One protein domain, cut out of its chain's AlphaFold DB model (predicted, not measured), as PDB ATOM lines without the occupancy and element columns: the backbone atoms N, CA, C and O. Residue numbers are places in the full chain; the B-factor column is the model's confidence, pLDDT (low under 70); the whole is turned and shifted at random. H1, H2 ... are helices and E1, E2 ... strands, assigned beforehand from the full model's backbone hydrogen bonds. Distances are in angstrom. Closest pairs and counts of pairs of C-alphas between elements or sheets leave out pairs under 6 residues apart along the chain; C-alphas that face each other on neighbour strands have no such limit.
ATOM      1  N   TYR A 269       1.271  -1.731  97.943       94.75
ATOM      2  CA  TYR A 269       1.085  -2.411  96.661       94.75
ATOM      3  C   TYR A 269       0.934  -1.373  95.552       94.75
ATOM      4  O   TYR A 269       0.423  -0.274  95.786       94.75
ATOM      5  N   ASP A 270       1.356  -1.732  94.345       91.75
ATOM      6  CA  ASP A 270       1.039  -0.939  93.163       91.75
ATOM      7  C   ASP A 270      -0.445  -1.085  92.815       91.75
ATOM      8  O   ASP A 270      -1.004  -2.184  92.847       91.75
ATOM      9  N   ASP A 271      -1.079   0.026  92.443       91.12
ATOM     10  CA  ASP A 271      -2.428  -0.013  91.882       91.12
ATOM     11  C   ASP A 271      -2.335  -0.366  90.399       91.12
ATOM     12  O   ASP A 271      -1.990   0.481  89.567       91.12
ATOM     13  N   TYR A 272      -2.670  -1.613  90.076       94.06
ATOM     14  CA  TYR A 272      -2.574  -2.155  88.727       94.06
ATOM     15  C   TYR A 272      -3.906  -2.767  88.278       94.06
ATOM     16  O   TYR A 272      -4.585  -3.479  89.020       94.06
ATOM     17  N   THR A 273      -4.272  -2.488  87.031       96.38
ATOM     18  CA  THR A 273      -5.414  -3.077  86.338       96.38
ATOM     19  C   THR A 273      -4.892  -4.079  85.319       96.38
ATOM     20  O   THR A 273      -4.178  -3.719  84.388       96.38
ATOM     21  N   TYR A 274      -5.246  -5.343  85.483       96.88
ATOM     22  CA  TYR A 274      -4.868  -6.434  84.594       96.88
ATOM     23  C   TYR A 274      -5.895  -6.618  83.476       96.88
ATOM     24  O   TYR A 274      -7.067  -6.252  83.630       96.88
ATOM     25  N   ILE A 275      -5.483  -7.222  82.359       97.12
ATOM     26  CA  ILE A 275      -6.437  -7.647  81.327       97.12
ATOM     27  C   ILE A 275      -7.035  -9.017  81.655       97.12
ATOM     28  O   ILE A 275      -6.370  -9.886  82.223       97.12
ATOM     29  N   LEU A 276      -8.291  -9.254  81.264       96.12
ATOM     30  CA  LEU A 276      -8.934 -10.557  81.460       96.12
ATOM     31  C   LEU A 276      -8.070 -11.704  80.914       96.12
ATOM     32  O   LEU A 276      -7.556 -11.657  79.798       96.12
ATOM     33  N   GLY A 277      -7.919 -12.763  81.707       93.38
ATOM     34  CA  GLY A 277      -7.099 -13.922  81.353       93.38
ATOM     35  C   GLY A 277      -5.588 -13.754  81.574       93.38
ATOM     36  O   GLY A 277      -4.878 -14.765  81.533       93.38
ATOM     37  N   GLU A 278      -5.091 -12.550  81.879       95.44
ATOM     38  CA  GLU A 278      -3.707 -12.325  82.323       95.44
ATOM     39  C   GLU A 278      -3.434 -13.056  83.647       95.44
ATOM     40  O   GLU A 278      -4.343 -13.582  84.289       95.44
ATOM     41  N   GLN A 279      -2.174 -13.216  84.038       95.31
ATOM     42  CA  GLN A 279      -1.830 -13.713  85.366       95.31
ATOM     43  C   GLN A 279      -1.702 -12.527  86.329       95.31
ATOM     44  O   GLN A 279      -0.907 -11.629  86.077       95.31
ATOM     45  N   VAL A 280      -2.444 -12.540  87.442       95.94
ATOM     46  CA  VAL A 280      -2.216 -11.578  88.534       95.94
ATOM     47  C   VAL A 280      -0.959 -11.988  89.292       95.94
ATOM     48  O   VAL A 280      -0.806 -13.163  89.640       95.94
ATOM     49  N   SER A 281      -0.083 -11.014  89.517       95.00
ATOM     50  CA  SER A 281       1.127 -11.126  90.331       95.00
ATOM     51  C   SER A 281       1.437  -9.747  90.911       95.00
ATOM     52  O   SER A 281       2.134  -8.948  90.281       95.00
ATOM     53  N   LEU A 282       0.903  -9.465  92.099       95.25
ATOM     54  CA  LEU A 282       1.201  -8.245  92.855       95.25
ATOM     55  C   LEU A 282       2.025  -8.588  94.084       95.25
ATOM     56  O   LEU A 282       1.684  -9.514  94.814       95.25
ATOM     57  N   TRP A 283       3.067  -7.802  94.331       95.75
ATOM     58  CA  TRP A 283       3.993  -7.994  95.441       95.75
ATOM     59  C   TRP A 283       4.020  -6.758  96.343       95.75
ATOM     60  O   TRP A 283       3.874  -5.642  95.832       95.75
ATOM     61  N   PRO A 284       4.225  -6.930  97.660       96.25
ATOM     62  CA  PRO A 284       4.466  -5.812  98.562       96.25
ATOM     63  C   PRO A 284       5.794  -5.119  98.223       96.25
ATOM     64  O   PRO A 284       6.792  -5.770  97.917       96.25
ATOM     65  N   GLN A 285       5.816  -3.790  98.300       93.38
ATOM     66  CA  GLN A 285       6.980  -2.958  97.999       93.38
ATOM     67  C   GLN A 285       7.332  -2.036  99.183       93.38
ATOM     68  O   GLN A 285       6.609  -1.060  99.416       93.38
ATOM     69  N   PRO A 286       8.435  -2.300  99.914       93.69
ATOM     70  CA  PRO A 286       9.182  -3.563  99.937       93.69
ATOM     71  C   PRO A 286       8.412  -4.704 100.600       93.69
ATOM     72  O   PRO A 286       7.414  -4.498 101.288       93.69
ATOM     73  N   ARG A 287       8.902  -5.933 100.425       94.56
ATOM     74  CA  ARG A 287       8.473  -7.056 101.254       94.56
ATOM     75  C   ARG A 287       9.086  -6.913 102.646       94.56
ATOM     76  O   ARG A 287      10.276  -7.133 102.831       94.56
ATOM     77  N   THR A 288       8.257  -6.548 103.617       94.38
ATOM     78  CA  THR A 288       8.668  -6.230 104.990       94.38
ATOM     79  C   THR A 288       8.384  -7.315 106.023       94.38
ATOM     80  O   THR A 288       8.740  -7.122 107.176       94.38
ATOM     81  N   ALA A 289       7.739  -8.432 105.665       94.69
ATOM     82  CA  ALA A 289       7.362  -9.482 106.616       94.69
ATOM     83  C   ALA A 289       7.531 -10.902 106.058       94.69
ATOM     84  O   ALA A 289       7.599 -11.126 104.844       94.69
ATOM     85  N   THR A 290       7.587 -11.879 106.967       92.62
ATOM     86  CA  THR A 290       7.549 -13.325 106.670       92.62
ATOM     87  C   THR A 290       6.130 -13.875 106.620       92.62
ATOM     88  O   THR A 290       5.925 -14.950 106.060       92.62
ATOM     89  N   ARG A 291       5.161 -13.145 107.185       96.06
ATOM     90  CA  ARG A 291       3.750 -13.505 107.168       96.06
ATOM     91  C   ARG A 291       2.878 -12.308 106.798       96.06
ATOM     92  O   ARG A 291       3.078 -11.205 107.291       96.06
ATOM     93  N   TYR A 292       1.874 -12.556 105.970       97.81
ATOM     94  CA  TYR A 292       0.857 -11.609 105.543       97.81
ATOM     95  C   TYR A 292      -0.531 -12.219 105.728       97.81
ATOM     96  O   TYR A 292      -0.711 -13.432 105.588       97.81
ATOM     97  N   GLY A 293      -1.515 -11.381 106.034       97.31
ATOM     98  CA  GLY A 293      -2.914 -11.781 106.167       97.31
ATOM     99  C   GLY A 293      -3.853 -10.760 105.545       97.31
ATOM    100  O   GLY A 293      -3.491  -9.600 105.366       97.31
ATOM    101  N   LEU A 294      -5.058 -11.211 105.210       97.19
ATOM    102  CA  LEU A 294      -6.149 -10.365 104.735       97.19
ATOM    103  C   LEU A 294      -7.105 -10.070 105.888       97.19
ATOM    104  O   LEU A 294      -7.235 -10.873 106.809       97.19
ATOM    105  N   ASN A 295      -7.796  -8.938 105.811       93.38
ATOM    106  CA  ASN A 295      -8.947  -8.681 106.667       93.38
ATOM    107  C   ASN A 295     -10.111  -9.642 106.347       93.38
ATOM    108  O   ASN A 295     -10.266 -10.074 105.206       93.38
ATOM    109  N   GLU A 296     -10.960  -9.925 107.339       92.56
ATOM    110  CA  GLU A 296     -12.066 -10.899 107.228       92.56
ATOM    111  C   GLU A 296     -13.055 -10.579 106.098       92.56
ATOM    112  O   GLU A 296     -13.581 -11.478 105.450       92.56
ATOM    113  N   ASN A 297     -13.240  -9.293 105.792       93.50
ATOM    114  CA  ASN A 297     -14.162  -8.820 104.755       93.50
ATOM    115  C   ASN A 297     -13.556  -8.834 103.338       93.50
ATOM    116  O   ASN A 297     -14.092  -8.194 102.435       93.50
ATOM    117  N   CYS A 298     -12.406  -9.481 103.129       96.50
ATOM    118  CA  CYS A 298     -11.772  -9.511 101.817       96.50
ATOM    119  C   CYS A 298     -12.408 -10.559 100.891       96.50
ATOM    120  O   CYS A 298     -12.317 -11.765 101.107       96.50
ATOM    121  N   GLU A 299     -12.956 -10.093  99.774       97.06
ATOM    122  CA  GLU A 299     -13.650 -10.913  98.775       97.06
ATOM    123  C   GLU A 299     -12.718 -11.571  97.729       97.06
ATOM    124  O   GLU A 299     -13.162 -11.973  96.655       97.06
ATOM    125  N   PHE A 300     -11.411 -11.707  97.992       97.19
ATOM    126  CA  PHE A 300     -10.458 -12.300  97.032       97.19
ATOM    127  C   PHE A 300     -10.891 -13.688  96.541       97.19
ATOM    128  O   PHE A 300     -10.793 -13.986  95.347       97.19
ATOM    129  N   ALA A 301     -11.441 -14.505  97.442       96.25
ATOM    130  CA  ALA A 301     -11.929 -15.838  97.117       96.25
ATOM    131  C   ALA A 301     -13.078 -15.828  96.090       96.25
ATOM    132  O   ALA A 301     -13.147 -16.742  95.271       96.25
ATOM    133  N   LEU A 302     -13.931 -14.790  96.068       96.88
ATOM    134  CA  LEU A 302     -15.025 -14.668  95.089       96.88
ATOM    135  C   LEU A 302     -14.505 -14.546  93.649       96.88
ATOM    136  O   LEU A 302     -15.177 -14.960  92.708       96.88
ATOM    137  N   TYR A 303     -13.289 -14.021  93.483       97.38
ATOM    138  CA  TYR A 303     -12.645 -13.798  92.188       97.38
ATOM    139  C   TYR A 303     -11.492 -14.771  91.913       97.38
ATOM    140  O   TYR A 303     -10.640 -14.505  91.062       97.38
ATOM    141  N   ASN A 304     -11.453 -15.907  92.617       97.62
ATOM    142  CA  ASN A 304     -10.391 -16.913  92.514       97.62
ATOM    143  C   ASN A 304      -8.981 -16.357  92.781       97.62
ATOM    144  O   ASN A 304      -7.991 -16.920  92.304       97.62
ATOM    145  N   LEU A 305      -8.875 -15.259  93.532       97.94
ATOM    146  CA  LEU A 305      -7.613 -14.685  93.981       97.94
ATOM    147  C   LEU A 305      -7.227 -15.268  95.340       97.94
ATOM    148  O   LEU A 305      -8.069 -15.641  96.156       97.94
ATOM    149  N   THR A 306      -5.928 -15.328  95.596       97.88
ATOM    150  CA  THR A 306      -5.360 -15.734  96.875       97.88
ATOM    151  C   THR A 306      -4.157 -14.866  97.211       97.88
ATOM    152  O   THR A 306      -3.422 -14.430  96.323       97.88
ATOM    153  N   LEU A 307      -3.971 -14.609  98.503       98.12
ATOM    154  CA  LEU A 307      -2.767 -14.000  99.047       98.12
ATOM    155  C   LEU A 307      -1.858 -15.123  99.547       98.12
ATOM    156  O   LEU A 307      -2.234 -15.885 100.439       98.12
ATOM    157  N   ASN A 308      -0.646 -15.208  99.012       97.75
ATOM    158  CA  ASN A 308       0.376 -16.070  99.576       97.75
ATOM    159  C   ASN A 308       0.805 -15.496 100.930       97.75
ATOM    160  O   ASN A 308       1.549 -14.519 100.999       97.75
ATOM    161  N   GLY A 309       0.349 -16.132 102.009       96.81
ATOM    162  CA  GLY A 309       0.623 -15.682 103.368       96.81
ATOM    163  C   GLY A 309       2.110 -15.590 103.711       96.81
ATOM    164  O   GLY A 309       2.434 -14.853 104.623       96.81
ATOM    165  N   ALA A 310       3.026 -16.261 103.005       95.81
ATOM    166  CA  ALA A 310       4.464 -16.156 103.279       95.81
ATOM    167  C   ALA A 310       5.137 -14.981 102.549       95.81
ATOM    168  O   ALA A 310       6.084 -14.373 103.052       95.81
ATOM    169  N   THR A 311       4.688 -14.674 101.332       96.12
ATOM    170  CA  THR A 311       5.339 -13.678 100.465       96.12
ATOM    171  C   THR A 311       4.592 -12.355 100.367       96.12
ATOM    172  O   THR A 311       5.194 -11.359  99.977       96.12
ATOM    173  N   GLY A 312       3.302 -12.344 100.705       96.88
ATOM    174  CA  GLY A 312       2.397 -11.235 100.413       96.88
ATOM    175  C   GLY A 312       1.985 -11.179  98.940       96.88
ATOM    176  O   GLY A 312       1.329 -10.235  98.522       96.88
ATOM    177  N   GLU A 313       2.362 -12.167  98.126       97.44
ATOM    178  CA  GLU A 313       2.036 -12.159  96.704       97.44
ATOM    179  C   GLU A 313       0.542 -12.421  96.484       97.44
ATOM    180  O   GLU A 313       0.008 -13.434  96.945       97.44
ATOM    181  N   VAL A 314      -0.129 -11.547  95.736       97.50
ATOM    182  CA  VAL A 314      -1.499 -11.784  95.273       97.50
ATOM    183  C   VAL A 314      -1.455 -12.446  93.904       97.50
ATOM    184  O   VAL A 314      -0.917 -11.879  92.952       97.50
ATOM    185  N   THR A 315      -2.042 -13.640  93.801       97.50
ATOM    186  CA  THR A 315      -2.123 -14.427  92.558       97.50
ATOM    187  C   THR A 315      -3.484 -15.098  92.406       97.50
ATOM    188  O   THR A 315      -4.308 -15.088  93.316       97.50
ATOM    189  N   PHE A 316      -3.731 -15.715  91.249       97.50
ATOM    190  CA  PHE A 316      -4.845 -16.649  91.101       97.50
ATOM    191  C   PHE A 316      -4.584 -17.977  91.818       97.50
ATOM    192  O   PHE A 316      -3.475 -18.512  91.771       97.50
ATOM    193  N   ILE A 317      -5.636 -18.558  92.400       97.06
ATOM    194  CA  ILE A 317      -5.608 -19.910  92.970       97.06
ATOM    195  C   ILE A 317      -5.220 -20.903  91.866       97.06
ATOM    196  O   ILE A 317      -5.873 -20.989  90.822       97.06
ATOM    197  N   LYS A 318      -4.154 -21.681  92.089       95.69
ATOM    198  CA  LYS A 318      -3.688 -22.689  91.125       95.69
ATOM    199  C   LYS A 318      -4.804 -23.696  90.833       95.69
ATOM    200  O   LYS A 318      -5.329 -24.325  91.744       95.69
ATOM    201  N   GLY A 319      -5.143 -23.856  89.555       95.19
ATOM    202  CA  GLY A 319      -6.196 -24.768  89.095       95.19
ATOM    203  C   GLY A 319      -7.611 -24.180  89.105       95.19
ATOM    204  O   GLY A 319      -8.490 -24.751  88.463       95.19
ATOM    205  N   ALA A 320      -7.839 -23.031  89.750       95.25
ATOM    206  CA  ALA A 320      -9.103 -22.320  89.615       95.25
ATOM    207  C   ALA A 320      -9.192 -21.649  88.235       95.25
ATOM    208  O   ALA A 320      -8.199 -21.163  87.685       95.25
ATOM    209  N   GLY A 321     -10.395 -21.619  87.658       94.00
ATOM    210  CA  GLY A 321     -10.633 -20.901  86.410       94.00
ATOM    211  C   GLY A 321     -10.418 -19.400  86.603       94.00
ATOM    212  O   GLY A 321     -10.906 -18.823  87.572       94.00
ATOM    213  N   LYS A 322      -9.711 -18.744  85.680       95.94
ATOM    214  CA  LYS A 322      -9.583 -17.282  85.711       95.94
ATOM    215  C   LYS A 322     -10.966 -16.627  85.540       95.94
ATOM    216  O   LYS A 322     -11.765 -17.146  84.750       95.94
ATOM    217  N   PRO A 323     -11.259 -15.516  86.239       95.19
ATOM    218  CA  PRO A 323     -12.501 -14.773  86.063       95.19
ATOM    219  C   PRO A 323     -12.728 -14.403  84.597       95.19
ATOM    220  O   PRO A 323     -11.797 -14.015  83.889       95.19
ATOM    221  N   LYS A 324     -13.973 -14.565  84.144       94.75
ATOM    222  CA  LYS A 324     -14.386 -14.246  82.770       94.75
ATOM    223  C   LYS A 324     -14.955 -12.840  82.635       94.75
ATOM    224  O   LYS A 324     -14.989 -12.330  81.521       94.75
ATOM    225  N   ASP A 325     -15.371 -12.246  83.749       95.56
ATOM    226  CA  ASP A 325     -15.994 -10.931  83.795       95.56
ATOM    227  C   ASP A 325     -15.073  -9.922  84.501       95.56
ATOM    228  O   ASP A 325     -14.334 -10.306  85.416       95.56
ATOM    229  N   PRO A 326     -15.086  -8.643  84.085       96.62
ATOM    230  CA  PRO A 326     -14.354  -7.574  84.756       96.62
ATOM    231  C   PRO A 326     -14.764  -7.409  86.223       96.62
ATOM    232  O   PRO A 326     -15.938  -7.542  86.566       96.62
ATOM    233  N   PHE A 327     -13.811  -7.046  87.078       96.88
ATOM    234  CA  PHE A 327     -14.073  -6.729  88.482       96.88
ATOM    235  C   PHE A 327     -13.033  -5.755  89.038       96.88
ATOM    236  O   PHE A 327     -11.950  -5.586  88.476       96.88
ATOM    237  N   LYS A 328     -13.354  -5.123  90.167       96.88
ATOM    238  CA  LYS A 328     -12.423  -4.310  90.950       96.88
ATOM    239  C   LYS A 328     -12.654  -4.594  92.422       96.88
ATOM    240  O   LYS A 328     -13.762  -4.409  92.912       96.88
ATOM    241  N   ILE A 329     -11.604  -5.015  93.107       96.44
ATOM    242  CA  ILE A 329     -11.637  -5.369  94.521       96.44
ATOM    243  C   ILE A 329     -10.509  -4.662  95.261       96.44
ATOM    244  O   ILE A 329      -9.416  -4.479  94.722       96.44
ATOM    245  N   SER A 330     -10.779  -4.255  96.498       96.69
ATOM    246  CA  SER A 330      -9.800  -3.636  97.382       96.69
ATOM    247  C   SER A 330      -9.829  -4.338  98.735       96.69
ATOM    248  O   SER A 330     -10.899  -4.499  99.318       96.69
ATOM    249  N   CYS A 331      -8.668  -4.777  99.215       97.44
ATOM    250  CA  CYS A 331      -8.532  -5.476 100.491       97.44
ATOM    251  C   CYS A 331      -7.422  -4.864 101.339       97.44
ATOM    252  O   CYS A 331      -6.463  -4.298 100.814       97.44
ATOM    253  N   LYS A 332      -7.531  -5.004 102.664       97.38
ATOM    254  CA  LYS A 332      -6.468  -4.612 103.594       97.38
ATOM    255  C   LYS A 332      -5.572  -5.820 103.853       97.38
ATOM    256  O   LYS A 332      -6.047  -6.856 104.312       97.38
ATOM    257  N   VAL A 333      -4.285  -5.677 103.558       97.56
ATOM    258  CA  VAL A 333      -3.255  -6.685 103.810       97.56
ATOM    259  C   VAL A 333      -2.425  -6.245 105.005       97.56
ATOM    260  O   VAL A 333      -1.821  -5.176 104.975       97.56
ATOM    261  N   THR A 334      -2.358  -7.091 106.024       97.06
ATOM    262  CA  THR A 334      -1.542  -6.871 107.220       97.06
ATOM    263  C   THR A 334      -0.251  -7.670 107.096       97.06
ATOM    264  O   THR A 334      -0.298  -8.883 106.889       97.06
ATOM    265  N   ALA A 335       0.894  -7.003 107.193       96.69
ATOM    266  CA  ALA A 335       2.206  -7.627 107.318       96.69
ATOM    267  C   ALA A 335       2.505  -7.874 108.797       96.69
ATOM    268  O   ALA A 335       2.536  -6.922 109.569       96.69
ATOM    269  N   PHE A 336       2.747  -9.127 109.174       94.62
ATOM    270  CA  PHE A 336       3.124  -9.526 110.530       94.62
ATOM    271  C   PHE A 336       4.644  -9.641 110.608       94.62
ATOM    272  O   PHE A 336       5.246 -10.599 110.115       94.62
ATOM    273  N   GLN A 337       5.262  -8.625 111.190       92.12
ATOM    274  CA  GLN A 337       6.698  -8.536 111.400       92.12
ATOM    275  C   GLN A 337       7.060  -9.154 112.768       92.12
ATOM    276  O   GLN A 337       6.181  -9.351 113.615       92.12
ATOM    277  N   PRO A 338       8.334  -9.509 113.009       88.38
ATOM    278  CA  PRO A 338       8.792  -9.956 114.320       88.38
ATOM    279  C   PRO A 338       8.444  -8.954 115.428       88.38
ATOM    280  O   PRO A 338       8.221  -7.771 115.175       88.38
ATOM    281  N   HIS A 339       8.424  -9.432 116.674       85.06
ATOM    282  CA  HIS A 339       8.110  -8.625 117.863       85.06
ATOM    283  C   HIS A 339       6.712  -7.996 117.878       85.06
ATOM    284  O   HIS A 339       6.549  -6.897 118.400       85.06
ATOM    285  N   HIS A 340       5.709  -8.697 117.339       87.00
ATOM    286  CA  HIS A 340       4.310  -8.241 117.322       87.00
ATOM    287  C   HIS A 340       4.110  -6.904 116.592       87.00
ATOM    288  O   HIS A 340       3.146  -6.187 116.841       87.00
ATOM    289  N   LEU A 341       5.020  -6.566 115.678       87.56
ATOM    290  CA  LEU A 341       4.892  -5.397 114.827       87.56
ATOM    291  C   LEU A 341       3.992  -5.740 113.646       87.56
ATOM    292  O   LEU A 341       4.157  -6.778 113.000       87.56
ATOM    293  N   PHE A 342       3.063  -4.851 113.325       92.56
ATOM    294  CA  PHE A 342       2.211  -5.019 112.162       92.56
ATOM    295  C   PHE A 342       2.030  -3.713 111.407       92.56
ATOM    296  O   PHE A 342       1.963  -2.634 111.985       92.56
ATOM    297  N   PHE A 343       1.958  -3.826 110.085       93.88
ATOM    298  CA  PHE A 343       1.645  -2.712 109.201       93.88
ATOM    299  C   PHE A 343       0.557  -3.147 108.230       93.88
ATOM    300  O   PHE A 343       0.618  -4.257 107.700       93.88
ATOM    301  N   THR A 344      -0.415  -2.279 107.969       95.38
ATOM    302  CA  THR A 344      -1.542  -2.596 107.085       95.38
ATOM    303  C   THR A 344      -1.512  -1.708 105.855       95.38
ATOM    304  O   THR A 344      -1.542  -0.485 105.962       95.38
ATOM    305  N   ALA A 345      -1.500  -2.330 104.679       96.00
ATOM    306  CA  ALA A 345      -1.558  -1.654 103.390       96.00
ATOM    307  C   ALA A 345      -2.797  -2.098 102.609       96.00
ATOM    308  O   ALA A 345      -3.216  -3.254 102.677       96.00
ATOM    309  N   THR A 346      -3.377  -1.190 101.832       96.00
ATOM    310  CA  THR A 346      -4.470  -1.531 100.919       96.00
ATOM    311  C   THR A 346      -3.895  -2.074  99.615       96.00
ATOM    312  O   THR A 346      -3.018  -1.455  99.016       96.00
ATOM    313  N   VAL A 347      -4.406  -3.216  99.163       96.62
ATOM    314  CA  VAL A 347      -4.154  -3.761  97.827       96.62
ATOM    315  C   VAL A 347      -5.411  -3.602  96.985       96.62
ATOM    316  O   VAL A 347      -6.511  -3.930  97.436       96.62
ATOM    317  N   THR A 348      -5.260  -3.112  95.757       96.25
ATOM    318  CA  THR A 348      -6.362  -3.000  94.800       96.25
ATOM    319  C   THR A 348      -6.047  -3.848  93.581       96.25
ATOM    320  O   THR A 348      -5.040  -3.626  92.915       96.25
ATOM    321  N   VAL A 349      -6.919  -4.808  93.275       96.31
ATOM    322  CA  VAL A 349      -6.827  -5.626  92.063       96.31
ATOM    323  C   VAL A 349      -8.005  -5.276  91.174       96.31
ATOM    324  O   VAL A 349      -9.161  -5.403  91.581       96.31
ATOM    325  N   ALA A 350      -7.718  -4.836  89.956       96.94
ATOM    326  CA  ALA A 350      -8.733  -4.628  88.938       96.94
ATOM    327  C   ALA A 350      -8.448  -5.514  87.727       96.94
ATOM    328  O   ALA A 350      -7.298  -5.721  87.348       96.94
ATOM    329  N   MET A 351      -9.509  -6.034  87.131       97.12
ATOM    330  CA  MET A 351      -9.497  -6.837  85.917       97.12
ATOM    331  C   MET A 351     -10.460  -6.208  84.926       97.12
ATOM    332  O   MET A 351     -11.626  -5.983  85.248       97.12
ATOM    333  N   ALA A 352      -9.978  -5.929  83.722       96.94
ATOM    334  CA  ALA A 352     -10.751  -5.274  82.680       96.94
ATOM    335  C   ALA A 352     -10.481  -5.904  81.308       96.94
ATOM    336  O   ALA A 352      -9.522  -6.642  81.105       96.94
ATOM    337  N   GLU A 353     -11.334  -5.620  80.328       96.62
ATOM    338  CA  GLU A 353     -11.081  -6.029  78.937       96.62
ATOM    339  C   GLU A 353     -10.057  -5.112  78.235       96.62
ATOM    340  O   GLU A 353      -9.468  -5.500  77.225       96.62
ATOM    341  N   LEU A 354      -9.834  -3.913  78.788       96.50
ATOM    342  CA  LEU A 354      -8.881  -2.896  78.344       96.50
ATOM    343  C   LEU A 354      -8.111  -2.358  79.551       96.50
ATOM    344  O   LEU A 354      -8.726  -2.052  80.570       96.50
ATOM    345  N   SER A 355      -6.793  -2.207  79.434       97.00
ATOM    346  CA  SER A 355      -5.973  -1.630  80.501       97.00
ATOM    347  C   SER A 355      -4.677  -1.011  79.981       97.00
ATOM    348  O   SER A 355      -4.132  -1.455  78.976       97.00
ATOM    349  N   TYR A 356      -4.148  -0.018  80.692       96.94
ATOM    350  CA  TYR A 356      -2.767   0.455  80.521       96.94
ATOM    351  C   TYR A 356      -1.822  -0.077  81.608       96.94
ATOM    352  O   TYR A 356      -0.654   0.304  81.645       96.94
ATOM    353  N   GLY A 357      -2.323  -0.944  82.489       95.56
ATOM    354  CA  GLY A 357      -1.642  -1.403  83.689       95.56
ATOM    355  C   GLY A 357      -1.920  -0.460  84.864       95.56
ATOM    356  O   GLY A 357      -2.976  -0.593  85.486       95.56
ATOM    357  N   PRO A 358      -1.033   0.497  85.192       94.62
ATOM    358  CA  PRO A 358      -1.243   1.413  86.314       94.62
ATOM    359  C   PRO A 358      -2.494   2.293  86.170       94.62
ATOM    360  O   PRO A 358      -2.838   2.740  85.077       94.62
ATOM    361  N   SER A 359      -3.152   2.606  87.292       93.00
ATOM    362  CA  SER A 359      -4.306   3.530  87.321       93.00
ATOM    363  C   SER A 359      -3.924   5.004  87.119       93.00
ATOM    364  O   SER A 359      -4.764   5.823  86.738       93.00
ATOM    365  N   VAL A 360      -2.654   5.340  87.363       93.88
ATOM    366  CA  VAL A 360      -2.062   6.662  87.141       93.88
ATOM    367  C   VAL A 360      -0.905   6.498  86.162       93.88
ATOM    368  O   VAL A 360       0.070   5.816  86.469       93.88
ATOM    369  N   LEU A 361      -1.013   7.116  84.989       95.12
ATOM    370  CA  LEU A 361       0.017   7.082  83.955       95.12
ATOM    371  C   LEU A 361       0.831   8.374  84.009       95.12
ATOM    372  O   LEU A 361       0.296   9.472  83.826       95.12
ATOM    373  N   LEU A 362       2.131   8.226  84.245       93.94
ATOM    374  CA  LEU A 362       3.075   9.329  84.398       93.94
ATOM    375  C   LEU A 362       3.840   9.543  83.097       93.94
ATOM    376  O   LEU A 362       4.608   8.686  82.658       93.94
ATOM    377  N   PHE A 363       3.629  10.690  82.463       94.12
ATOM    378  CA  PHE A 363       4.389  11.083  81.283       94.12
ATOM    379  C   PHE A 363       5.608  11.900  81.702       94.12
ATOM    380  O   PHE A 363       5.513  13.098  81.968       94.12
ATOM    381  N   THR A 364       6.764  11.242  81.753       92.06
ATOM    382  CA  THR A 364       8.054  11.869  82.068       92.06
ATOM    383  C   THR A 364       8.873  12.076  80.791       92.06
ATOM    384  O   THR A 364       8.496  11.641  79.703       92.06
ATOM    385  N   ALA A 365      10.047  12.703  80.907       88.25
ATOM    386  CA  ALA A 365      10.991  12.784  79.788       88.25
ATOM    387  C   ALA A 365      11.447  11.395  79.288       88.25
ATOM    388  O   ALA A 365      11.859  11.261  78.138       88.25
ATOM    389  N   LYS A 366      11.374  10.366  80.144       88.00
ATOM    390  CA  LYS A 366      11.743   8.983  79.820       88.00
ATOM    391  C   LYS A 366      10.550   8.160  79.332       88.00
ATOM    392  O   LYS A 366      10.721   7.320  78.451       88.00
ATOM    393  N   THR A 367       9.362   8.423  79.870       92.75
ATOM    394  CA  THR A 367       8.142   7.658  79.583       92.75
ATOM    395  C   THR A 367       7.207   8.474  78.703       92.75
ATOM    396  O   THR A 367       6.369   9.237  79.177       92.75
ATOM    397  N   THR A 368       7.370   8.327  77.387       94.81
ATOM    398  CA  THR A 368       6.642   9.112  76.373       94.81
ATOM    399  C   THR A 368       5.507   8.348  75.695       94.81
ATOM    400  O   THR A 368       4.772   8.932  74.893       94.81
ATOM    401  N   ARG A 369       5.344   7.053  75.996       96.31
ATOM    402  CA  ARG A 369       4.312   6.188  75.417       96.31
ATOM    403  C   ARG A 369       3.818   5.163  76.433       96.31
ATOM    404  O   ARG A 369       4.630   4.553  77.120       96.31
ATOM    405  N   TYR A 370       2.510   4.922  76.431       97.00
ATOM    406  CA  TYR A 370       1.870   3.797  77.109       97.00
ATOM    407  C   TYR A 370       1.114   2.959  76.084       97.00
ATOM    408  O   TYR A 370       0.331   3.496  75.297       97.00
ATOM    409  N   SER A 371       1.363   1.651  76.080       97.12
ATOM    410  CA  SER A 371       0.675   0.733  75.174       97.12
ATOM    411  C   SER A 371      -0.585   0.169  75.813       97.12
ATOM    412  O   SER A 371      -0.570  -0.237  76.975       97.12
ATOM    413  N   LEU A 372      -1.673   0.149  75.044       96.88
ATOM    414  CA  LEU A 372      -2.957  -0.362  75.501       96.88
ATOM    415  C   LEU A 372      -2.936  -1.892  75.479       96.88
ATOM    416  O   LEU A 372      -2.863  -2.519  74.417       96.88
ATOM    417  N   GLN A 373      -3.044  -2.492  76.657       96.62
ATOM    418  CA  GLN A 373      -3.247  -3.922  76.830       96.62
ATOM    419  C   GLN A 373      -4.723  -4.240  76.577       96.62
ATOM    420  O   GLN A 373      -5.628  -3.543  77.044       96.62
ATOM    421  N   LYS A 374      -4.978  -5.293  75.797       95.00
ATOM    422  CA  LYS A 374      -6.322  -5.652  75.329       95.00
ATOM    423  C   LYS A 374      -6.558  -7.127  75.551       95.00
ATOM    424  O   LYS A 374      -5.700  -7.947  75.227       95.00
ATOM    425  N   PHE A 375      -7.759  -7.467  75.993       92.44
ATOM    426  CA  PHE A 375      -8.218  -8.841  75.949       92.44
ATOM    427  C   PHE A 375      -8.291  -9.314  74.487       92.44
ATOM    428  O   PHE A 375      -8.996  -8.724  73.664       92.44
ATOM    429  N   ALA A 376      -7.528 -10.356  74.151       85.56
ATOM    430  CA  ALA A 376      -7.377 -10.842  72.781       85.56
ATOM    431  C   ALA A 376      -7.659 -12.352  72.666       85.56
ATOM    432  O   ALA A 376      -6.743 -13.130  72.380       85.56
ATOM    433  N   PRO A 377      -8.899 -12.819  72.906       85.56
ATOM    434  CA  PRO A 377      -9.239 -14.206  72.635       85.56
ATOM    435  C   PRO A 377      -9.095 -14.509  71.130       85.56
ATOM    436  O   PRO A 377      -9.167 -13.602  70.292       85.56
ATOM    437  N   PRO A 378      -8.907 -15.784  70.744       84.38
ATOM    438  CA  PRO A 378      -8.751 -16.155  69.343       84.38
ATOM    439  C   PRO A 378      -9.923 -15.618  68.510       84.38
ATOM    440  O   PRO A 378     -11.072 -15.968  68.769       84.38
ATOM    441  N   LYS A 379      -9.622 -14.803  67.488       90.31
ATOM    442  CA  LYS A 379     -10.582 -14.134  66.578       90.31
ATOM    443  C   LYS A 379     -11.285 -12.879  67.119       90.31
ATOM    444  O   LYS A 379     -12.158 -12.366  66.415       90.31
ATOM    445  N   SER A 380     -10.926 -12.347  68.291       92.25
ATOM    446  CA  SER A 380     -11.447 -11.036  68.697       92.25
ATOM    447  C   SER A 380     -10.948  -9.929  67.778       92.25
ATOM    448  O   SER A 380      -9.785  -9.933  67.371       92.25
ATOM    449  N   GLN A 381     -11.807  -8.953  67.507       95.56
ATOM    450  CA  GLN A 381     -11.442  -7.747  66.771       95.56
ATOM    451  C   GLN A 381     -11.771  -6.510  67.598       95.56
ATOM    452  O   GLN A 381     -12.810  -6.455  68.254       95.56
ATOM    453  N   TRP A 382     -10.883  -5.524  67.526       96.88
ATOM    454  CA  TRP A 382     -11.026  -4.225  68.170       96.88
ATOM    455  C   TRP A 382     -11.058  -3.129  67.107       96.88
ATOM    456  O   TRP A 382     -10.276  -3.182  66.155       96.88
ATOM    457  N   LYS A 383     -11.937  -2.138  67.264       96.94
ATOM    458  CA  LYS A 383     -11.966  -0.930  66.423       96.94
ATOM    459  C   LYS A 383     -12.525   0.271  67.187       96.94
ATOM    460  O   LYS A 383     -12.986   0.132  68.317       96.94
ATOM    461  N   ASP A 384     -12.517   1.427  66.529       96.94
ATOM    462  CA  ASP A 384     -13.164   2.658  66.995       96.94
ATOM    463  C   ASP A 384     -12.662   3.118  68.376       96.94
ATOM    464  O   ASP A 384     -13.448   3.456  69.259       96.94
ATOM    465  N   PHE A 385     -11.337   3.123  68.564       97.75
ATOM    466  CA  PHE A 385     -10.710   3.653  69.776       97.75
ATOM    467  C   PHE A 385     -10.998   5.153  69.911       97.75
ATOM    468  O   PHE A 385     -10.659   5.949  69.034       97.75
ATOM    469  N   GLN A 386     -11.594   5.542  71.035       97.75
ATOM    470  CA  GLN A 386     -11.918   6.923  71.387       97.75
ATOM    471  C   GLN A 386     -11.353   7.266  72.766       97.75
ATOM    472  O   GLN A 386     -11.510   6.495  73.710       97.75
ATOM    473  N   LYS A 387     -10.717   8.433  72.882       97.06
ATOM    474  CA  LYS A 387     -10.204   8.988  74.139       97.06
ATOM    475  C   LYS A 387     -11.021  10.228  74.481       97.06
ATOM    476  O   LYS A 387     -11.094  11.145  73.668       97.06
ATOM    477  N   MET A 388     -11.582  10.273  75.680       97.19
ATOM    478  CA  MET A 388     -12.217  11.459  76.250       97.19
ATOM    479  C   MET A 388     -11.520  11.780  77.563       97.19
ATOM    480  O   MET A 388     -11.344  10.888  78.380       97.19
ATOM    481  N   CYS A 389     -11.106  13.023  77.771       96.31
ATOM    482  CA  CYS A 389     -10.411  13.429  78.989       96.31
ATOM    483  C   CYS A 389     -11.066  14.679  79.574       96.31
ATOM    484  O   CYS A 389     -11.548  15.529  78.822       96.31
ATOM    485  N   ALA A 390     -11.075  14.791  80.900       93.81
ATOM    486  CA  ALA A 390     -11.621  15.926  81.631       93.81
ATOM    487  C   ALA A 390     -10.570  16.484  82.618       93.81
ATOM    488  O   ALA A 390     -10.294  15.835  83.631       93.81
ATOM    489  N   PRO A 391      -9.976  17.666  82.338       93.94
ATOM    490  CA  PRO A 391     -10.104  18.463  81.105       93.94
ATOM    491  C   PRO A 391      -9.419  17.801  79.894       93.94
ATOM    492  O   PRO A 391      -8.688  16.822  80.035       93.94
ATOM    493  N   ASP A 392      -9.649  18.316  78.685       93.62
ATOM    494  CA  ASP A 392      -9.095  17.723  77.460       93.62
ATOM    495  C   ASP A 392      -7.552  17.754  77.436       93.62
ATOM    496  O   ASP A 392      -6.931  18.815  77.345       93.62
ATOM    497  N   ALA A 393      -6.908  16.583  77.473       93.69
ATOM    498  CA  ALA A 393      -5.453  16.463  77.382       93.69
ATOM    499  C   ALA A 393      -4.973  16.459  75.931       93.69
ATOM    500  O   ALA A 393      -4.638  15.410  75.369       93.69
ATOM    501  N   LYS A 394      -4.878  17.653  75.339       94.25
ATOM    502  CA  LYS A 394      -4.297  17.864  73.998       94.25
ATOM    503  C   LYS A 394      -2.826  17.450  73.911       94.25
ATOM    504  O   LYS A 394      -2.349  17.099  72.836       94.25
ATOM    505  N   TRP A 395      -2.121  17.461  75.042       93.81
ATOM    506  CA  TRP A 395      -0.723  17.045  75.184       93.81
ATOM    507  C   TRP A 395      -0.524  15.521  75.156       93.81
ATOM    508  O   TRP A 395       0.615  15.063  75.199       93.81
ATOM    509  N   VAL A 396      -1.593  14.729  75.018       96.19
ATOM    510  CA  VAL A 396      -1.521  13.286  74.742       96.19
ATOM    511  C   VAL A 396      -2.340  12.960  73.504       96.19
ATOM    512  O   VAL A 396      -3.526  13.276  73.436       96.19
ATOM    513  N   THR A 397      -1.754  12.268  72.537       96.62
ATOM    514  CA  THR A 397      -2.484  11.695  71.401       96.62
ATOM    515  C   THR A 397      -2.684  10.203  71.595       96.62
ATOM    516  O   THR A 397      -1.922   9.542  72.297       96.62
ATOM    517  N   MET A 398      -3.742   9.674  70.987       97.69
ATOM    518  CA  MET A 398      -4.004   8.241  70.934       97.69
ATOM    519  C   MET A 398      -3.909   7.798  69.478       97.69
ATOM    520  O   MET A 398      -4.508   8.436  68.609       97.69
ATOM    521  N   ASP A 399      -3.132   6.755  69.202       96.69
ATOM    522  CA  ASP A 399      -3.057   6.192  67.855       96.69
ATOM    523  C   ASP A 399      -4.214   5.215  67.573       96.69
ATOM    524  O   ASP A 399      -5.046   4.926  68.435       96.69
ATOM    525  N   SER A 400      -4.300   4.705  66.342       95.69
ATOM    526  CA  SER A 400      -5.367   3.781  65.927       95.69
ATOM    527  C   SER A 400      -5.340   2.440  66.664       95.69
ATOM    528  O   SER A 400      -6.319   1.695  66.610       95.69
ATOM    529  N   THR A 401      -4.242   2.121  67.352       96.06
ATOM    530  CA  THR A 401      -4.137   0.935  68.203       96.06
ATOM    531  C   THR A 401      -4.602   1.210  69.631       96.06
ATOM    532  O   THR A 401      -4.675   0.276  70.424       96.06
ATOM    533  N   GLY A 402      -4.958   2.451  69.952       96.25
ATOM    534  CA  GLY A 402      -5.283   2.869  71.304       96.25
ATOM    535  C   GLY A 402      -4.051   3.200  72.143       96.25
ATOM    536  O   GLY A 402      -4.212   3.501  73.312       96.25
ATOM    537  N   ASP A 403      -2.832   3.175  71.597       97.44
ATOM    538  CA  ASP A 403      -1.646   3.531  72.379       97.44
ATOM    539  C   ASP A 403      -1.589   5.045  72.599       97.44
ATOM    540  O   ASP A 403      -1.799   5.835  71.673       97.44
ATOM    541  N   LEU A 404      -1.245   5.449  73.822       97.62
ATOM    542  CA  LEU A 404      -1.105   6.849  74.205       97.62
ATOM    543  C   LEU A 404       0.329   7.314  73.980       97.62
ATOM    544  O   LEU A 404       1.274   6.647  74.400       97.62
ATOM    545  N   LYS A 405       0.498   8.476  73.350       96.75
ATOM    546  CA  LYS A 405       1.797   9.108  73.086       96.75
ATOM    547  C   LYS A 405       1.783  10.559  73.533       96.75
ATOM    548  O   LYS A 405       0.782  11.256  73.373       96.75
ATOM    549  N   LEU A 406       2.914  11.023  74.052       94.88
ATOM    550  CA  LEU A 406       3.101  12.433  74.362       94.88
ATOM    551  C   LEU A 406       3.067  13.257  73.064       94.88
ATOM    552  O   LEU A 406       3.752  12.934  72.093       94.88
ATOM    553  N   ALA A 407       2.270  14.321  73.050       91.88
ATOM    554  CA  ALA A 407       2.115  15.235  71.927       91.88
ATOM    555  C   ALA A 407       2.705  16.613  72.255       91.88
ATOM    556  O   ALA A 407       2.689  17.061  73.402       91.88
ATOM    557  N   ALA A 408       3.197  17.312  71.231       86.00
ATOM    558  CA  ALA A 408       3.696  18.680  71.350       86.00
ATOM    559  C   ALA A 408       2.529  19.686  71.357       86.00
ATOM    560  O   ALA A 408       2.302  20.396  70.381       86.00
ATOM    561  N   ALA A 409       1.748  19.709  72.435       83.38
ATOM    562  CA  ALA A 409       0.625  20.627  72.610       83.38
ATOM    563  C   ALA A 409       0.708  21.341  73.969       83.38
ATOM    564  O   ALA A 409       1.357  20.820  74.882       83.38
ATOM    565  N   PRO A 410       0.068  22.519  74.118       78.69
ATOM    566  CA  PRO A 410       0.041  23.235  75.385       78.69
ATOM    567  C   PRO A 410      -0.593  22.396  76.497       78.69
ATOM    568  O   PRO A 410      -1.563  21.657  76.298       78.69
ATOM    569  N   GLU A 411      -0.011  22.534  77.678       77.56
ATOM    570  CA  GLU A 411      -0.423  21.857  78.896       77.56
ATOM    571  C   GLU A 411      -1.642  22.567  79.482       77.56
ATOM    572  O   GLU A 411      -1.644  23.785  79.645       77.56
ATOM    573  N   THR A 412      -2.706  21.813  79.751       74.50
ATOM    574  CA  THR A 412      -3.914  22.322  80.410       74.50
ATOM    575  C   THR A 412      -4.430  21.271  81.388       74.50
ATOM    576  O   THR A 412      -4.249  20.071  81.158       74.50
ATOM    577  N   GLY A 413      -5.064  21.741  82.463       75.62
ATOM    578  CA  GLY A 413      -5.621  20.922  83.542       75.62
ATOM    579  C   GLY A 413      -4.770  20.881  84.804       75.62
ATOM    580  O   GLY A 413      -3.580  21.173  84.764       75.62
ATOM    581  N   ALA A 414      -5.408  20.525  85.917       80.12
ATOM    582  CA  ALA A 414      -4.782  20.341  87.218       80.12
ATOM    583  C   ALA A 414      -5.420  19.137  87.919       80.12
ATOM    584  O   ALA A 414      -6.612  18.866  87.750       80.12
ATOM    585  N   VAL A 415      -4.616  18.408  88.684       81.25
ATOM    586  CA  VAL A 415      -5.061  17.280  89.501       81.25
ATOM    587  C   VAL A 415      -5.005  17.686  90.967       81.25
ATOM    588  O   VAL A 415      -3.925  17.916  91.503       81.25
ATOM    589  N   ASP A 416      -6.157  17.742  91.633       73.56
ATOM    590  CA  ASP A 416      -6.235  18.289  92.996       73.56
ATOM    591  C   ASP A 416      -6.057  17.247  94.115       73.56
ATOM    592  O   ASP A 416      -5.778  17.628  95.253       73.56
ATOM    593  N   SER A 417      -6.199  15.943  93.832       65.75
ATOM    594  CA  SER A 417      -6.323  14.936  94.908       65.75
ATOM    595  C   SER A 417      -5.861  13.509  94.587       65.75
ATOM    596  O   SER A 417      -6.209  12.569  95.302       65.75
ATOM    597  N   VAL A 418      -5.071  13.278  93.534       73.38
ATOM    598  CA  VAL A 418      -4.652  11.901  93.207       73.38
ATOM    599  C   VAL A 418      -3.591  11.419  94.197       73.38
ATOM    600  O   VAL A 418      -2.401  11.700  94.043       73.38
ATOM    601  N   LYS A 419      -4.067  10.680  95.212       69.56
ATOM    602  CA  LYS A 419      -3.297  10.074  96.314       69.56
ATOM    603  C   LYS A 419      -2.431  11.064  97.102       69.56
ATOM    604  O   LYS A 419      -1.406  10.659  97.633       69.56
ATOM    605  N   ASP A 420      -2.766  12.353  97.073       78.06
ATOM    606  CA  ASP A 420      -1.959  13.475  97.588       78.06
ATOM    607  C   ASP A 420      -0.553  13.642  96.966       78.06
ATOM    608  O   ASP A 420       0.076  14.685  97.132       78.06
ATOM    609  N   LEU A 421      -0.080  12.672  96.173       80.25
ATOM    610  CA  LEU A 421       1.256  12.641  95.567       80.25
ATOM    611  C   LEU A 421       1.414  13.596  94.377       80.25
ATOM    612  O   LEU A 421       2.510  14.088  94.133       80.25
ATOM    613  N   TYR A 422       0.338  13.834  93.622       84.19
ATOM    614  CA  TYR A 422       0.372  14.607  92.369       84.19
ATOM    615  C   TYR A 422      -0.469  15.880  92.435       84.19
ATOM    616  O   TYR A 422      -0.955  16.370  91.414       84.19
ATOM    617  N   LYS A 423      -0.670  16.408  93.643       82.06
ATOM    618  CA  LYS A 423      -1.482  17.601  93.854       82.06
ATOM    619  C   LYS A 423      -0.905  18.803  93.096       82.06
ATOM    620  O   LYS A 423       0.299  19.056  93.126       82.06
ATOM    621  N   GLY A 424      -1.775  19.528  92.398       81.19
ATOM    622  CA  GLY A 424      -1.428  20.716  91.618       81.19
ATOM    623  C   GLY A 424      -0.683  20.430  90.312       81.19
ATOM    624  O   GLY A 424      -0.250  21.370  89.657       81.19
ATOM    625  N   GLN A 425      -0.510  19.163  89.918       90.62
ATOM    626  CA  GLN A 425       0.183  18.812  88.676       90.62
ATOM    627  C   GLN A 425      -0.732  18.890  87.462       90.62
ATOM    628  O   GLN A 425      -1.928  18.608  87.565       90.62
ATOM    629  N   THR A 426      -0.151  19.187  86.291       90.56
ATOM    630  CA  THR A 426      -0.856  19.062  85.013       90.56
ATOM    631  C   THR A 426      -1.340  17.629  84.859       90.56
ATOM    632  O   THR A 426      -0.550  16.685  84.761       90.56
ATOM    633  N   GLY A 427      -2.650  17.455  84.790       92.56
ATOM    634  CA  GLY A 427      -3.224  16.147  84.566       92.56
ATOM    635  C   GLY A 427      -4.713  16.192  84.296       92.56
ATOM    636  O   GLY A 427      -5.339  17.251  84.244       92.56
ATOM    637  N   THR A 428      -5.253  15.012  84.031       93.94
ATOM    638  CA  THR A 428      -6.637  14.829  83.613       93.94
ATOM    639  C   THR A 428      -7.110  13.425  83.955       93.94
ATOM    640  O   THR A 428      -6.309  12.488  84.023       93.94
ATOM    641  N   VAL A 429      -8.417  13.267  84.134       95.00
ATOM    642  CA  VAL A 429      -9.045  11.948  84.171       95.00
ATOM    643  C   VAL A 429      -9.464  11.600  82.749       95.00
ATOM    644  O   VAL A 429     -10.249  12.321  82.133       95.00
ATOM    645  N   CYS A 430      -8.925  10.509  82.216       96.56
ATOM    646  CA  CYS A 430      -9.223  10.038  80.874       96.56
ATOM    647  C   CYS A 430     -10.038   8.750  80.906       96.56
ATOM    648  O   CYS A 430      -9.764   7.830  81.670       96.56
ATOM    649  N   HIS A 431     -10.989   8.693  79.988       97.19
ATOM    650  CA  HIS A 431     -11.801   7.550  79.639       97.19
ATOM    651  C   HIS A 431     -11.440   7.132  78.214       97.19
ATOM    652  O   HIS A 431     -11.659   7.882  77.255       97.19
ATOM    653  N   VAL A 432     -10.873   5.940  78.054       97.69
ATOM    654  CA  VAL A 432     -10.636   5.346  76.733       97.69
ATOM    655  C   VAL A 432     -11.682   4.283  76.494       97.69
ATOM    656  O   VAL A 432     -11.886   3.425  77.344       97.69
ATOM    657  N   SER A 433     -12.330   4.325  75.331       97.56
ATOM    658  CA  SER A 433     -13.308   3.324  74.921       97.56
ATOM    659  C   SER A 433     -13.022   2.770  73.532       97.56
ATOM    660  O   SER A 433     -12.450   3.461  72.695       97.56
ATOM    661  N   ALA A 434     -13.406   1.523  73.289       98.00
ATOM    662  CA  ALA A 434     -13.288   0.859  71.995       98.00
ATOM    663  C   ALA A 434     -14.420  -0.156  71.810       98.00
ATOM    664  O   ALA A 434     -15.028  -0.603  72.787       98.00
ATOM    665  N   LEU A 435     -14.701  -0.533  70.563       97.50
ATOM    666  CA  LEU A 435     -15.642  -1.603  70.251       97.50
ATOM    667  C   LEU A 435     -14.900  -2.938  70.157       97.50
ATOM    668  O   LEU A 435     -13.992  -3.094  69.338       97.50
ATOM    669  N   LEU A 436     -15.320  -3.902  70.973       96.88
ATOM    670  CA  LEU A 436     -14.866  -5.286  70.959       96.88
ATOM    671  C   LEU A 436     -15.899  -6.163  70.271       96.88
ATOM    672  O   LEU A 436     -17.070  -6.170  70.638       96.88
ATOM    673  N   ARG A 437     -15.445  -6.998  69.344       96.31
ATOM    674  CA  ARG A 437     -16.219  -8.126  68.839       96.31
ATOM    675  C   ARG A 437     -15.532  -9.428  69.240       96.31
ATOM    676  O   ARG A 437     -14.448  -9.727  68.741       96.31
ATOM    677  N   LYS A 438     -16.154 -10.194  70.147       93.56
ATOM    678  CA  LYS A 438     -15.576 -11.416  70.754       93.56
ATOM    679  C   LYS A 438     -15.456 -12.592  69.775       93.56
ATOM    680  O   LYS A 438     -14.560 -13.416  69.915       93.56
ATOM    681  N   SER A 439     -16.334 -12.667  68.775       93.56
ATOM    682  CA  SER A 439     -16.296 -13.663  67.699       93.56
ATOM    683  C   SER A 439     -16.825 -13.056  66.392       93.56
ATOM    684  O   SER A 439     -17.548 -12.064  66.446       93.56
ATOM    685  N   PRO A 440     -16.540 -13.633  65.210       93.81
ATOM    686  CA  PRO A 440     -17.014 -13.084  63.934       93.81
ATOM    687  C   PRO A 440     -18.535 -12.878  63.839       93.81
ATOM    688  O   PRO A 440     -18.973 -12.037  63.058       93.81
ATOM    689  N   THR A 441     -19.315 -13.624  64.628       95.12
ATOM    690  CA  THR A 441     -20.784 -13.572  64.679       95.12
ATOM    691  C   THR A 441     -21.332 -12.791  65.874       95.12
ATOM    692  O   THR A 441     -22.541 -12.629  65.962       95.12
ATOM    693  N   ALA A 442     -20.484 -12.364  66.812       94.50
ATOM    694  CA  ALA A 442     -20.913 -11.580  67.965       94.50
ATOM    695  C   ALA A 442     -21.159 -10.117  67.574       94.50
ATOM    696  O   ALA A 442     -20.493  -9.580  66.681       94.50
ATOM    697  N   ASP A 443     -22.072  -9.469  68.293       97.12
ATOM    698  CA  ASP A 443     -22.275  -8.029  68.195       97.12
ATOM    699  C   ASP A 443     -21.064  -7.260  68.746       97.12
ATOM    700  O   ASP A 443     -20.236  -7.784  69.500       97.12
ATOM    701  N   TRP A 444     -20.933  -6.002  68.326       97.19
ATOM    702  CA  TRP A 444     -19.899  -5.106  68.835       97.19
ATOM    703  C   TRP A 444     -20.302  -4.581  70.216       97.19
ATOM    704  O   TRP A 444     -21.293  -3.866  70.349       97.19
ATOM    705  N   GLU A 445     -19.507  -4.887  71.236       97.19
ATOM    706  CA  GLU A 445     -19.682  -4.386  72.598       97.19
ATOM    707  C   GLU A 445     -18.734  -3.207  72.847       97.19
ATOM    708  O   GLU A 445     -17.532  -3.302  72.594       97.19
ATOM    709  N   LYS A 446     -19.243  -2.093  73.383       97.00
ATOM    710  CA  LYS A 446     -18.389  -0.982  73.817       97.00
ATOM    711  C   LYS A 446     -17.728  -1.323  75.149       97.00
ATOM    712  O   LYS A 446     -18.411  -1.690  76.102       97.00
ATOM    713  N   LYS A 447     -16.409  -1.164  75.218       97.31
ATOM    714  CA  LYS A 447     -15.593  -1.375  76.419       97.31
ATOM    715  C   LYS A 447     -14.801  -0.137  76.727       97.31
ATOM    716  O   LYS A 447     -14.474   0.615  75.810       97.31
ATOM    717  N   SER A 448     -14.499   0.064  77.998       96.69
ATOM    718  CA  SER A 448     -13.809   1.261  78.440       96.69
ATOM    719  C   SER A 448     -12.917   1.032  79.644       96.69
ATOM    720  O   SER A 448     -13.127   0.093  80.408       96.69
ATOM    721  N   VAL A 449     -11.950   1.929  79.809       96.94
ATOM    722  CA  VAL A 449     -11.066   2.009  80.968       96.94
ATOM    723  C   VAL A 449     -10.882   3.468  81.372       96.94
ATOM    724  O   VAL A 449     -10.692   4.334  80.513       96.94
ATOM    725  N   ASP A 450     -10.927   3.705  82.680       95.81
ATOM    726  CA  ASP A 450     -10.659   4.998  83.300       95.81
ATOM    727  C   ASP A 450      -9.275   4.989  83.944       95.81
ATOM    728  O   ASP A 450      -8.880   4.019  84.594       95.81
ATOM    729  N   PHE A 451      -8.538   6.079  83.775       95.44
ATOM    730  CA  PHE A 451      -7.219   6.273  84.367       95.44
ATOM    731  C   PHE A 451      -6.917   7.763  84.481       95.44
ATOM    732  O   PHE A 451      -7.554   8.611  83.851       95.44
ATOM    733  N   ILE A 452      -5.919   8.092  85.289       95.25
ATOM    734  CA  ILE A 452      -5.446   9.462  85.445       95.25
ATOM    735  C   ILE A 452      -4.169   9.618  84.628       95.25
ATOM    736  O   ILE A 452      -3.236   8.828  84.764       95.25
ATOM    737  N   LEU A 453      -4.114  10.653  83.796       95.44
ATOM    738  CA  LEU A 453      -2.880  11.094  83.159       95.44
ATOM    739  C   LEU A 453      -2.267  12.214  83.977       95.44
ATOM    740  O   LEU A 453      -2.933  13.213  84.239       95.44
ATOM    741  N   VAL A 454      -0.992  12.073  84.318       94.94
ATOM    742  CA  VAL A 454      -0.228  13.114  85.001       94.94
ATOM    743  C   VAL A 454       1.039  13.392  84.207       94.94
ATOM    744  O   VAL A 454       1.777  12.478  83.832       94.94
ATOM    745  N   LYS A 455       1.297  14.671  83.957       94.12
ATOM    746  CA  LYS A 455       2.576  15.163  83.462       94.12
ATOM    747  C   LYS A 455       3.252  15.903  84.618       94.12
ATOM    748  O   LYS A 455       2.962  17.082  84.822       94.12
TER     749      LYS A 455
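AT A GLANCE: This is residues 269 to 455 of the 1106 residues of the protein "ACBP2 protein" of Symbiodinium sp. CCMP2592 (UniProt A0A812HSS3). Two lobes sit side by side, each a strongly twisted sheet of four strands with a two-strand hairpin over one face. The first holds the sheet E1, E6, E5, E2 with the hairpin E3 and E4 and the small helix H1; the second holds the sheet E7, E12, E11, E8 with the hairpin E9 and E10. The printed part has 187 residues and runs E1, E2, H1, then E3 to E12; both large sheets are mixed, in the orders just given. The class is mostly strand, with under half of the residues in named elements. The whole is compact, with a radius of gyration of the C-alphas of 18.5 A and spans of 54 by 47 by 27 A.

HOW THE PARTS SIT: Begin at the hairpin of E5, residues 327 to 337, and E6, residues 341 to 352, antiparallel, where N 333 and O 345 are 2.8 A apart. Beside E6 look for the edge strand E1, residues 272 to 275, parallel, with N 274 and O 350 at 2.8 A. Beside E5 is the edge strand E2, residues 291 to 294, antiparallel, with N 293 and O 334 at 2.9 A. H1, residues 299 to 303, is on this sheet at a height of 7.9 A, only just over none of its strands, with two of its five C-alphas falling on E5. Its one O i to N i+4 pair is out of range, while 2 of 2 O i to N i+3 pairs are within range. In the hairpin of E3, residues 305 to 307, and E4, residues 314 to 316, antiparallel, N 306 and O 315 are 2.8 A apart; the closest C-alphas of E2 and E3, Gly 293 and Leu 307, are 7.5 A apart. In the second lobe find the hairpin of E11, residues 426 to 437, and E12, residues 445 to 455, antiparallel, with N 449 and O 432 at 2.9 A. E8, residues 381 to 390, is antiparallel to E11, with N 431 and O 388 at 2.7 A; E7, residues 360 to 362, is parallel to E12, with N 361 and O 452 at 2.8 A. In the hairpin of E9, residues 396 to 398, and E10, residues 404 to 406, antiparallel, N 405 and O 397 are 2.8 A apart. Between the large sheets, the closest C-alphas of E6 and E12 are Ala 352 and Val 449, 7.5 A apart.

IN THESE COORDINATES: Find C-alpha 272 at (-2.574, -2.155, 88.727), where E1 begins. E6 runs 35.8 A from C-alpha 341 at (4.892, -5.397, 114.827); E5 is 31.0 A long. E11 is 35.2 A, E8 28.0 A and E12 31.6 A, ending at C-alpha 455, (2.576, 15.163, 83.462).

THE WHOLE: The C-alphas farthest apart, His 339 and Thr 441, are 60.7 A apart. The printed part has no cut. Look for long links from E1 to E2, E7 to E8 and E10 to E11. Mean pLDDT of the printed part is 93.6; residues 417 and 419 are under 70.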